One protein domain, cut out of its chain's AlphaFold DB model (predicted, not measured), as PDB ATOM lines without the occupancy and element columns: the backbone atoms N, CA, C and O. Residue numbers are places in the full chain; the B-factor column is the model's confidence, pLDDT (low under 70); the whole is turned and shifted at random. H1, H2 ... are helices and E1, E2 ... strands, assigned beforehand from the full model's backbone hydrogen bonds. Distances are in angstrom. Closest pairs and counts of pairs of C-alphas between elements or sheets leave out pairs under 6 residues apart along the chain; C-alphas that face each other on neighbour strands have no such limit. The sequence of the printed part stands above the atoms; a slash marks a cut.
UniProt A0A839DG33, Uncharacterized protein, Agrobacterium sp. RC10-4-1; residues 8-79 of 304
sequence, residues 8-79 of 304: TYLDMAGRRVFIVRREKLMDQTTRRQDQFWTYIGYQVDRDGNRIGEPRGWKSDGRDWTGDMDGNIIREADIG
ATOM      1  N   THR A   8     -20.330-111.753 -47.461       81.31
ATOM      2  CA  THR A   8     -21.509-112.370 -46.859       81.31
ATOM      3  C   THR A   8     -22.012-111.520 -45.700       81.31
ATOM      4  O   THR A   8     -21.249-110.991 -44.887       81.31
ATOM      5  N   TYR A   9     -23.325-111.401 -45.629       80.38
ATOM      6  CA  TYR A   9     -24.059-110.678 -44.611       80.38
ATOM      7  C   TYR A   9     -25.212-111.551 -44.116       80.38
ATOM      8  O   TYR A   9     -25.479-112.603 -44.688       80.38
ATOM      9  N   LEU A  10     -25.893-111.137 -43.058       71.56
ATOM     10  CA  LEU A  10     -27.064-111.817 -42.511       71.56
ATOM     11  C   LEU A  10     -28.276-110.911 -42.603       71.56
ATOM     12  O   LEU A  10     -28.157-109.737 -42.255       71.56
ATOM     13  N   ASP A  11     -29.415-111.444 -43.039       68.44
ATOM     14  CA  ASP A  11     -30.661-110.681 -43.068       68.44
ATOM     15  C   ASP A  11     -31.444-110.658 -41.744       68.44
ATOM     16  O   ASP A  11     -31.014-111.305 -40.790       68.44
ATOM     17  N   MET A  12     -32.562-109.907 -41.625       56.91
ATOM     18  CA  MET A  12     -33.337-109.905 -40.357       56.91
ATOM     19  C   MET A  12     -33.866-111.292 -40.017       56.91
ATOM     20  O   MET A  12     -34.032-111.615 -38.846       56.91
ATOM     21  N   ALA A  13     -34.121-112.112 -41.034       61.09
ATOM     22  CA  ALA A  13     -34.535-113.492 -40.855       61.09
ATOM     23  C   ALA A  13     -33.350-114.421 -40.517       61.09
ATOM     24  O   ALA A  13     -33.533-115.632 -40.434       61.09
ATOM     25  N   GLY A  14     -32.136-113.883 -40.337       62.69
ATOM     26  CA  GLY A  14     -30.927-114.638 -40.017       62.69
ATOM     27  C   GLY A  14     -30.355-115.429 -41.194       62.69
ATOM     28  O   GLY A  14     -29.508-116.297 -40.998       62.69
ATOM     29  N   ARG A  15     -30.797-115.164 -42.427       77.62
ATOM     30  CA  ARG A  15     -30.332-115.872 -43.623       77.62
ATOM     31  C   ARG A  15     -29.029-115.260 -44.109       77.62
ATOM     32  O   ARG A  15     -28.903-114.039 -44.179       77.62
ATOM     33  N   ARG A  16     -28.063-116.098 -44.487       81.06
ATOM     34  CA  ARG A  16     -26.803-115.626 -45.074       81.06
ATOM     35  C   ARG A  16     -27.066-115.132 -46.488       81.06
ATOM     36  O   ARG A  16     -27.713-115.811 -47.276       81.06
ATOM     37  N   VAL A  17     -26.564-113.953 -46.807       84.50
ATOM     38  CA  VAL A  17     -26.732-113.275 -48.087       84.50
ATOM     39  C   VAL A  17     -25.361-112.909 -48.617       84.50
ATOM     40  O   VAL A  17     -24.626-112.161 -47.977       84.50
ATOM     41  N   PHE A  18     -25.022-113.403 -49.800       87.88
ATOM     42  CA  PHE A  18     -23.792-113.047 -50.491       87.88
ATOM     43  C   PHE A  18     -24.063-111.949 -51.517       87.88
ATOM     44  O   PHE A  18     -24.857-112.133 -52.443       87.88
ATOM     45  N   ILE A  19     -23.402-110.801 -51.359       90.88
ATOM     46  CA  ILE A  19     -23.541-109.662 -52.271       90.88
ATOM     47  C   ILE A  19     -22.592-109.851 -53.448       90.88
ATOM     48  O   ILE A  19     -21.377-109.856 -53.282       90.88
ATOM     49  N   VAL A  20     -23.147-109.975 -54.648       93.75
ATOM     50  CA  VAL A  20     -22.386-110.280 -55.865       93.75
ATOM     51  C   VAL A  20     -21.851-109.012 -56.504       93.75
ATOM     52  O   VAL A  20     -20.673-108.936 -56.838       93.75
ATOM     53  N   ARG A  21     -22.729-108.028 -56.700       93.25
ATOM     54  CA  ARG A  21     -22.410-106.795 -57.422       93.25
ATOM     55  C   ARG A  21     -23.313-105.658 -56.982       93.25
ATOM     56  O   ARG A  21     -24.414-105.901 -56.487       93.25
ATOM     57  N   ARG A  22     -22.881-104.422 -57.211       92.12
ATOM     58  CA  ARG A  22     -23.745-103.243 -57.127       92.12
ATOM     59  C   ARG A  22     -23.978-102.642 -58.506       92.12
ATOM     60  O   ARG A  22     -23.079-102.569 -59.337       92.12
ATOM     61  N   GLU A  23     -25.187-102.166 -58.725       91.81
ATOM     62  CA  GLU A  23     -25.611-101.477 -59.933       91.81
ATOM     63  C   GLU A  23     -26.070-100.075 -59.566       91.81
ATOM     64  O   GLU A  23     -26.758 -99.869 -58.568       91.81
ATOM     65  N   LYS A  24     -25.678 -99.085 -60.363       87.12
ATOM     66  CA  LYS A  24     -26.145 -97.715 -60.177       87.12
ATOM     67  C   LYS A  24     -27.471 -97.564 -60.907       87.12
ATOM     68  O   LYS A  24     -27.494 -97.654 -62.133       87.12
ATOM     69  N   LEU A  25     -28.556 -97.339 -60.173       79.56
ATOM     70  CA  LEU A  25     -29.850 -97.089 -60.791       79.56
ATOM     71  C   LEU A  25     -29.966 -95.587 -61.068       79.56
ATOM     72  O   LEU A  25     -29.969 -94.776 -60.143       79.56
ATOM     73  N   MET A  26     -30.043 -95.211 -62.343       71.00
ATOM     74  CA  MET A  26     -30.502 -93.875 -62.715       71.00
ATOM     75  C   MET A  26     -32.025 -93.895 -62.720       71.00
ATOM     76  O   MET A  26     -32.632 -94.469 -63.623       71.00
ATOM     77  N   ASP A  27     -32.636 -93.284 -61.710       67.44
ATOM     78  CA  ASP A  27     -34.061 -92.988 -61.766       67.44
ATOM     79  C   ASP A  27     -34.274 -91.858 -62.785       67.44
ATOM     80  O   ASP A  27     -33.855 -90.720 -62.578       67.44
ATOM     81  N   GLN A  28     -34.864 -92.183 -63.937       65.31
ATOM     82  CA  GLN A  28     -35.154 -91.199 -64.987       65.31
ATOM     83  C   GLN A  28     -36.363 -90.320 -64.634       65.31
ATOM     84  O   GLN A  28     -36.598 -89.301 -65.284       65.31
ATOM     85  N   THR A  29     -37.140 -90.706 -63.619       67.12
ATOM     86  CA  THR A  29     -38.423 -90.079 -63.287       67.12
ATOM     87  C   THR A  29     -38.289 -88.894 -62.334       67.12
ATOM     88  O   THR A  29     -39.147 -88.008 -62.329       67.12
ATOM     89  N   THR A  30     -37.206 -88.808 -61.564       60.16
ATOM     90  CA  THR A  30     -36.972 -87.722 -60.609       60.16
ATOM     91  C   THR A  30     -35.924 -86.741 -61.143       60.16
ATOM     92  O   THR A  30     -34.768 -87.070 -61.372       60.16
ATOM     93  N   ARG A  31     -36.304 -85.463 -61.315       57.72
ATOM     94  CA  ARG A  31     -35.381 -84.366 -61.699       57.72
ATOM     95  C   ARG A  31     -34.292 -84.073 -60.651       57.72
ATOM     96  O   ARG A  31     -33.452 -83.202 -60.871       57.72
ATOM     97  N   ARG A  32     -34.309 -84.767 -59.510       57.25
ATOM     98  CA  ARG A  32     -33.216 -84.788 -58.537       57.25
ATOM     99  C   ARG A  32     -32.320 -85.972 -58.872       57.25
ATOM    100  O   ARG A  32     -32.791 -87.098 -58.904       57.25
ATOM    101  N   GLN A  33     -31.042 -85.702 -59.127       61.03
ATOM    102  CA  GLN A  33     -30.006 -86.713 -59.355       61.03
ATOM    103  C   GLN A  33     -29.675 -87.479 -58.061       61.03
ATOM    104  O   GLN A  33     -28.517 -87.521 -57.642       61.03
ATOM    105  N   ASP A  34     -30.672 -88.068 -57.410       61.09
ATOM    106  CA  ASP A  34     -30.432 -88.922 -56.258       61.09
ATOM    107  C   ASP A  34     -29.915 -90.263 -56.794       61.09
ATOM    108  O   ASP A  34     -30.604 -91.037 -57.459       61.09
ATOM    109  N   GLN A  35     -28.608 -90.461 -56.629       72.19
ATOM    110  CA  GLN A  35     -27.889 -91.609 -57.163       72.19
ATOM    111  C   GLN A  35     -28.096 -92.802 -56.234       72.19
ATOM    112  O   GLN A  35     -27.351 -92.971 -55.270       72.19
ATOM    113  N   PHE A  36     -29.074 -93.649 -56.543       78.25
ATOM    114  CA  PHE A  36     -29.268 -94.890 -55.803       78.25
ATOM    115  C   PHE A  36     -28.338 -95.994 -56.317       78.25
ATOM    116  O   PHE A  36     -28.155 -96.197 -57.522       78.25
ATOM    117  N   TRP A  37     -27.770 -96.741 -55.380       84.75
ATOM    118  CA  TRP A  37     -27.065 -97.987 -55.635       84.75
ATOM    119  C   TRP A  37     -27.978 -99.153 -55.278       84.75
ATOM    120  O   TRP A  37     -28.465 -99.245 -54.154       84.75
ATOM    121  N   THR A  38     -28.183-100.062 -56.223       87.00
ATOM    122  CA  THR A  38     -28.845-101.343 -55.998       87.00
ATOM    123  C   THR A  38     -27.780-102.417 -55.829       87.00
ATOM    124  O   THR A  38     -27.047-102.731 -56.761       87.00
ATOM    125  N   TYR A  39     -27.679-103.000 -54.647       87.88
ATOM    126  CA  TYR A  39     -26.863-104.174 -54.386       87.88
ATOM    127  C   TYR A  39     -27.657-105.418 -54.767       87.88
ATOM    128  O   TYR A  39     -28.821-105.550 -54.401       87.88
ATOM    129  N   ILE A  40     -27.035-106.319 -55.516       89.81
ATOM    130  CA  ILE A  40     -27.634-107.575 -55.955       89.81
ATOM    131  C   ILE A  40     -26.828-108.715 -55.358       89.81
ATOM    132  O   ILE A  40     -25.596-108.740 -55.420       89.81
ATOM    133  N   GLY A  41     -27.532-109.682 -54.799       91.25
ATOM    134  CA  GLY A  41     -26.937-110.859 -54.191       91.25
ATOM    135  C   GLY A  41     -27.942-111.985 -54.068       91.25
ATOM    136  O   GLY A  41     -29.062-111.885 -54.559       91.25
ATOM    137  N   TYR A  42     -27.543-113.071 -53.435       89.81
ATOM    138  CA  TYR A  42     -28.398-114.235 -53.245       89.81
ATOM    139  C   TYR A  42     -28.264-114.759 -51.826       89.81
ATOM    140  O   TYR A  42     -27.247-114.540 -51.164       89.81
ATOM    141  N   GLN A  43     -29.299-115.452 -51.360       86.25
ATOM    142  CA  GLN A  43     -29.176-116.219 -50.135       86.25
ATOM    143  C   GLN A  43     -28.153-117.332 -50.374       86.25
ATOM    144  O   GLN A  43     -28.114-117.925 -51.452       86.25
ATOM    145  N   VAL A  44     -27.302-117.586 -49.393       85.56
ATOM    146  CA  VAL A  44     -26.378-118.712 -49.400       85.56
ATOM    147  C   VAL A  44     -26.710-119.655 -48.262       85.56
ATOM    148  O   VAL A  44     -27.197-119.239 -47.207       85.56
ATOM    149  N   ASP A  45     -26.485-120.936 -48.504       79.25
ATOM    150  CA  ASP A  45     -26.532-121.951 -47.474       79.25
ATOM    151  C   ASP A  45     -25.313-121.832 -46.544       79.25
ATOM    152  O   ASP A  45     -24.526-120.873 -46.560       79.25
ATOM    153  N   ARG A  46     -25.176-122.826 -45.676       68.69
ATOM    154  CA  ARG A  46     -24.066-122.916 -44.740       68.69
ATOM    155  C   ARG A  46     -22.709-123.075 -45.431       68.69
ATOM    156  O   ARG A  46     -21.734-122.478 -44.974       68.69
ATOM    157  N   ASP A  47     -22.679-123.822 -46.525       77.56
ATOM    158  CA  ASP A  47     -21.486-124.174 -47.294       77.56
ATOM    159  C   ASP A  47     -21.116-123.094 -48.325       77.56
ATOM    160  O   ASP A  47     -20.075-123.166 -48.977       77.56
ATOM    161  N   GLY A  48     -21.943-122.051 -48.445       79.38
ATOM    162  CA  GLY A  48     -21.771-120.962 -49.401       79.38
ATOM    163  C   GLY A  48     -22.436-121.224 -50.753       79.38
ATOM    164  O   GLY A  48     -22.290-120.405 -51.663       79.38
ATOM    165  N   ASN A  49     -23.190-122.315 -50.905       87.12
ATOM    166  CA  ASN A  49     -23.963-122.565 -52.111       87.12
ATOM    167  C   ASN A  49     -25.158-121.624 -52.174       87.12
ATOM    168  O   ASN A  49     -25.804-121.306 -51.178       87.12
ATOM    169  N   ARG A  50     -25.487-121.197 -53.385       90.25
ATOM    170  CA  ARG A  50     -26.616-120.310 -53.632       90.25
ATOM    171  C   ARG A  50     -27.951-121.013 -53.356       90.25
ATOM    172  O   ARG A  50     -28.233-122.065 -53.920       90.25
ATOM    173  N   ILE A  51     -28.812-120.348 -52.589       86.62
ATOM    174  CA  ILE A  51     -30.217-120.691 -52.380       86.62
ATOM    175  C   ILE A  51     -31.087-119.612 -53.038       86.62
ATOM    176  O   ILE A  51     -31.029-118.436 -52.681       86.62
ATOM    177  N   GLY A  52     -31.947-120.026 -53.968       84.69
ATOM    178  CA  GLY A  52     -33.020-119.187 -54.503       84.69
ATOM    179  C   GLY A  52     -32.604-118.097 -55.499       84.69
ATOM    180  O   GLY A  52     -31.489-118.051 -56.041       84.69
ATOM    181  N   GLU A  53     -33.575-117.231 -55.781       86.44
ATOM    182  CA  GLU A  53     -33.449-116.152 -56.759       86.44
ATOM    183  C   GLU A  53     -32.634-114.965 -56.223       86.44
ATOM    184  O   GLU A  53     -32.601-114.732 -55.006       86.44
ATOM    185  N   PRO A  54     -31.969-114.196 -57.107       85.75
ATOM    186  CA  PRO A  54     -31.248-113.001 -56.712       85.75
ATOM    187  C   PRO A  54     -32.207-111.983 -56.098       85.75
ATOM    188  O   PRO A  54     -33.320-111.773 -56.580       85.75
ATOM    189  N   ARG A  55     -31.750-111.316 -55.046       84.75
ATOM    190  CA  ARG A  55     -32.471-110.244 -54.369       84.75
ATOM    191  C   ARG A  55     -31.716-108.934 -54.530       84.75
ATOM    192  O   ARG A  55     -30.491-108.919 -54.659       84.75
ATOM    193  N   GLY A  56     -32.487-107.853 -54.588       83.25
ATOM    194  CA  GLY A  56     -32.009-106.497 -54.817       83.25
ATOM    195  C   GLY A  56     -32.271-105.599 -53.615       83.25
ATOM    196  O   GLY A  56     -33.280-105.740 -52.928       83.25
ATOM    197  N   TRP A  57     -31.360-104.662 -53.391       80.81
ATOM    198  CA  TRP A  57     -31.244-103.909 -52.149       80.81
ATOM    199  C   TRP A  57     -30.801-102.476 -52.427       80.81
ATOM    200  O   TRP A  57     -29.733-102.279 -52.995       80.81
ATOM    201  N   LYS A  58     -31.601-101.469 -52.063       81.69
ATOM    202  CA  LYS A  58     -31.354-100.068 -52.445       81.69
ATOM    203  C   LYS A  58     -30.655 -99.272 -51.338       81.69
ATOM    204  O   LYS A  58     -31.055 -99.312 -50.180       81.69
ATOM    205  N   SER A  59     -29.650 -98.490 -51.721       76.94
ATOM    206  CA  SER A  59     -28.963 -97.506 -50.877       76.94
ATOM    207  C   SER A  59     -28.882 -96.164 -51.583       76.94
ATOM    208  O   SER A  59     -28.623 -96.119 -52.783       76.94
ATOM    209  N   ASP A  60     -29.025 -95.073 -50.839       71.62
ATOM    210  CA  ASP A  60     -28.763 -93.715 -51.334       71.62
ATOM    211  C   ASP A  60     -27.299 -93.265 -51.102       71.62
ATOM    212  O   ASP A  60     -26.912 -92.136 -51.403       71.62
ATOM    213  N   GLY A  61     -26.457 -94.158 -50.566       66.88
ATOM    214  CA  GLY A  61     -25.056 -93.893 -50.236       66.88
ATOM    215  C   GLY A  61     -24.818 -93.252 -48.863       66.88
ATOM    216  O   GLY A  61     -23.665 -93.240 -48.417       66.88
ATOM    217  N   ARG A  62     -25.860 -92.766 -48.176       61.41
ATOM    218  CA  ARG A  62     -25.819 -92.312 -46.775       61.41
ATOM    219  C   ARG A  62     -26.544 -93.300 -45.861       61.41
ATOM    220  O   ARG A  62     -25.913 -93.796 -44.930       61.41
ATOM    221  N   ASP A  63     -27.774 -93.645 -46.219       59.12
ATOM    222  CA  ASP A  63     -28.685 -94.563 -45.546       59.12
ATOM    223  C   ASP A  63     -29.276 -95.589 -46.538       59.12
ATOM    224  O   ASP A  63     -28.991 -95.610 -47.750       59.12
ATOM    225  N   TRP A  64     -30.030 -96.546 -46.005       63.78
ATOM    226  CA  TRP A  64     -30.708 -97.557 -46.806       63.78
ATOM    227  C   TRP A  64     -32.170 -97.169 -46.968       63.78
ATOM    228  O   TRP A  64     -32.815 -96.707 -46.036       63.78
ATOM    229  N   THR A  65     -32.707 -97.345 -48.173       52.03
ATOM    230  CA  THR A  65     -34.115 -97.037 -48.442       52.03
ATOM    231  C   THR A  65     -34.891 -98.335 -48.642       52.03
ATOM    232  O   THR A  65     -34.557 -99.153 -49.502       52.03
ATOM    233  N   GLY A  66     -35.926 -98.538 -47.820       53.41
ATOM    234  CA  GLY A  66     -36.734 -99.764 -47.761       53.41
ATOM    235  C   GLY A  66     -36.403-100.635 -46.544       53.41
ATOM    236  O   GLY A  66     -35.703-100.194 -45.639       53.41
ATOM    237  N   ASP A  67     -36.865-101.889 -46.536       49.06
ATOM    238  CA  ASP A  67     -36.743-102.830 -45.403       49.06
ATOM    239  C   ASP A  67     -35.289-103.159 -44.972       49.06
ATOM    240  O   ASP A  67     -35.064-104.030 -44.140       49.06
ATOM    241  N   MET A  68     -34.267-102.520 -45.542       47.97
ATOM    242  CA  MET A  68     -32.851-102.856 -45.394       47.97
ATOM    243  C   MET A  68     -32.165-102.409 -44.113       47.97
ATOM    244  O   MET A  68     -31.237-103.102 -43.697       47.97
ATOM    245  N   ASP A  69     -32.593-101.314 -43.482       45.38
ATOM    246  CA  ASP A  69     -31.936-100.819 -42.262       45.38
ATOM    247  C   ASP A  69     -32.016-101.826 -41.099       45.38
ATOM    248  O   ASP A  69     -31.162-101.824 -40.214       45.38
ATOM    249  N   GLY A  70     -32.976-102.760 -41.149       49.56
ATOM    250  CA  GLY A  70     -32.975-103.965 -40.318       49.56
ATOM    251  C   GLY A  70     -32.340-105.197 -40.983       49.56
ATOM    252  O   GLY A  70     -31.794-106.056 -40.298       49.56
ATOM    253  N   ASN A  71     -32.405-105.316 -42.313       49.97
ATOM    254  CA  ASN A  71     -32.262-106.578 -43.051       49.97
ATOM    255  C   ASN A  71     -30.875-106.963 -43.537       49.97
ATOM    256  O   ASN A  71     -30.821-107.962 -44.232       49.97
ATOM    257  N   ILE A  72     -29.780-106.254 -43.269       48.34
ATOM    258  CA  ILE A  72     -28.443-106.769 -43.617       48.34
ATOM    259  C   ILE A  72     -27.408-106.338 -42.569       48.34
ATOM    260  O   ILE A  72     -26.995-105.183 -42.520       48.34
ATOM    261  N   ILE A  73     -26.915-107.287 -41.773       51.12
ATOM    262  CA  ILE A  73     -25.821-107.101 -40.813       51.12
ATOM    263  C   ILE A  73     -24.587-107.843 -41.339       51.12
ATOM    264  O   ILE A  73     -24.666-109.010 -41.714       51.12
ATOM    265  N   ARG A  74     -23.413-107.199 -41.372       41.94
ATOM    266  CA  ARG A  74     -22.143-107.869 -41.704       41.94
ATOM    267  C   ARG A  74     -21.936-108.952 -40.669       41.94
ATOM    268  O   ARG A  74     -22.026-108.675 -39.475       41.94
ATOM    269  N   GLU A  75     -21.544-110.136 -41.112       45.12
ATOM    270  CA  GLU A  75     -21.142-111.224 -40.215       45.12
ATOM    271  C   GLU A  75     -20.052-110.737 -39.228       45.12
ATOM    272  O   GLU A  75     -20.093-111.025 -38.033       45.12
ATOM    273  N   ALA A  76     -19.163-109.846 -39.692       39.19
ATOM    274  CA  ALA A  76     -18.165-109.158 -38.869       39.19
ATOM    275  C   ALA A  76     -18.740-108.122 -37.870       39.19
ATOM    276  O   ALA A  76     -18.164-107.932 -36.798       39.19
ATOM    277  N   ASP A  77     -19.877-107.484 -38.170       41.16
ATOM    278  CA  ASP A  77     -20.535-106.490 -37.298       41.16
ATOM    279  C   ASP A  77     -21.456-107.137 -36.238       41.16
ATOM    280  O   ASP A  77     -21.867-106.477 -35.273       41.16
ATOM    281  N   ILE A  78     -21.691-108.454 -36.338       51.00
ATOM    282  CA  ILE A  78     -22.210-109.295 -35.243       51.00
ATOM    283  C   ILE A  78     -21.108-109.600 -34.211       51.00
ATOM    284  O   ILE A  78     -21.404-109.943 -33.069       51.00
ATOM    285  N   GLY A  79     -19.833-109.370 -34.545       55.59
ATOM    286  CA  GLY A  79     -18.718-109.303 -33.593       55.59
ATOM    287  C   GLY A  79     -18.346-110.613 -32.892       55.59
ATOM    288  O   GLY A  79     -17.450-110.599 -32.045       55.59
TER     289      GLY A  79
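Overview. This is residues 8 to 79 of the 304 residues of an uncharacterized protein of Agrobacterium sp. RC10-4-1 (UniProt A0A839DG33). One strongly twisted, curled sheet of four strands makes the body, with the loop between E2 and E3 sticking out at one end at residues 28 to 33. After E4 the tail folds back with two very short helices to E1, where residues 73 to 74 pair antiparallel with residues 9 to 10. The 72 printed residues, mostly strand by class, run E1 E2 E3 E4 H1 H2; the sheet has that strand order, all antiparallel, a meander, each strand the neighbour of the one before. It is only just compact, close to loose, with a radius of gyration of the C-alphas of 13.4 A, and elongated, spanning 44 by 25 by 16 A.

Along the chain. Find C-alpha 8 at (-21.509, -112.370, -46.859), where E1, residues 8 to 10, begins. E2, residues 16 to 25, covers 24.5 A and bends by 62 degrees at residue 20. E3, residues 36 to 44, covers 24.8 A. E4, residues 50 to 59, covers 23.1 A and bends by 78 degrees at residue 53. H1 is residues 68 to 71; H2, residues 75 to 78, ends at C-alpha 78, (-22.210, -109.295, -35.243).

Arrangement. Look at hairpin E1 and E2: N 9 and O 17 are 2.8 A apart. In hairpin E2 and E3, N 23 and O 38 are 2.8 A apart; in hairpin E3 and E4, N 39 and O 57 are 2.7 A apart, each within hydrogen-bond range. Edge strands E1 and E4 are apart. H1 only grazes the sheet; the closest C-alphas of H1 and E4, Met 68 and Trp 57, are 7.0 A apart. H2 only grazes it too; the closest C-alphas of H2 and E1, Glu 75 and Tyr 9, are 5.3 A apart. H1 and H2 are too short for an O i to N i+4 pair; each has its one O i to N i+3 pair within range.

Size, cuts and confidence. The two C-alphas farthest apart, Arg 31 and Asp 47, are 44.6 A apart. The printed part has no cut, and no link is long. Mean pLDDT of the printed part is 71.4; residues 11 to 14, 27 to 34, 46 and 61 to 79 are under 70.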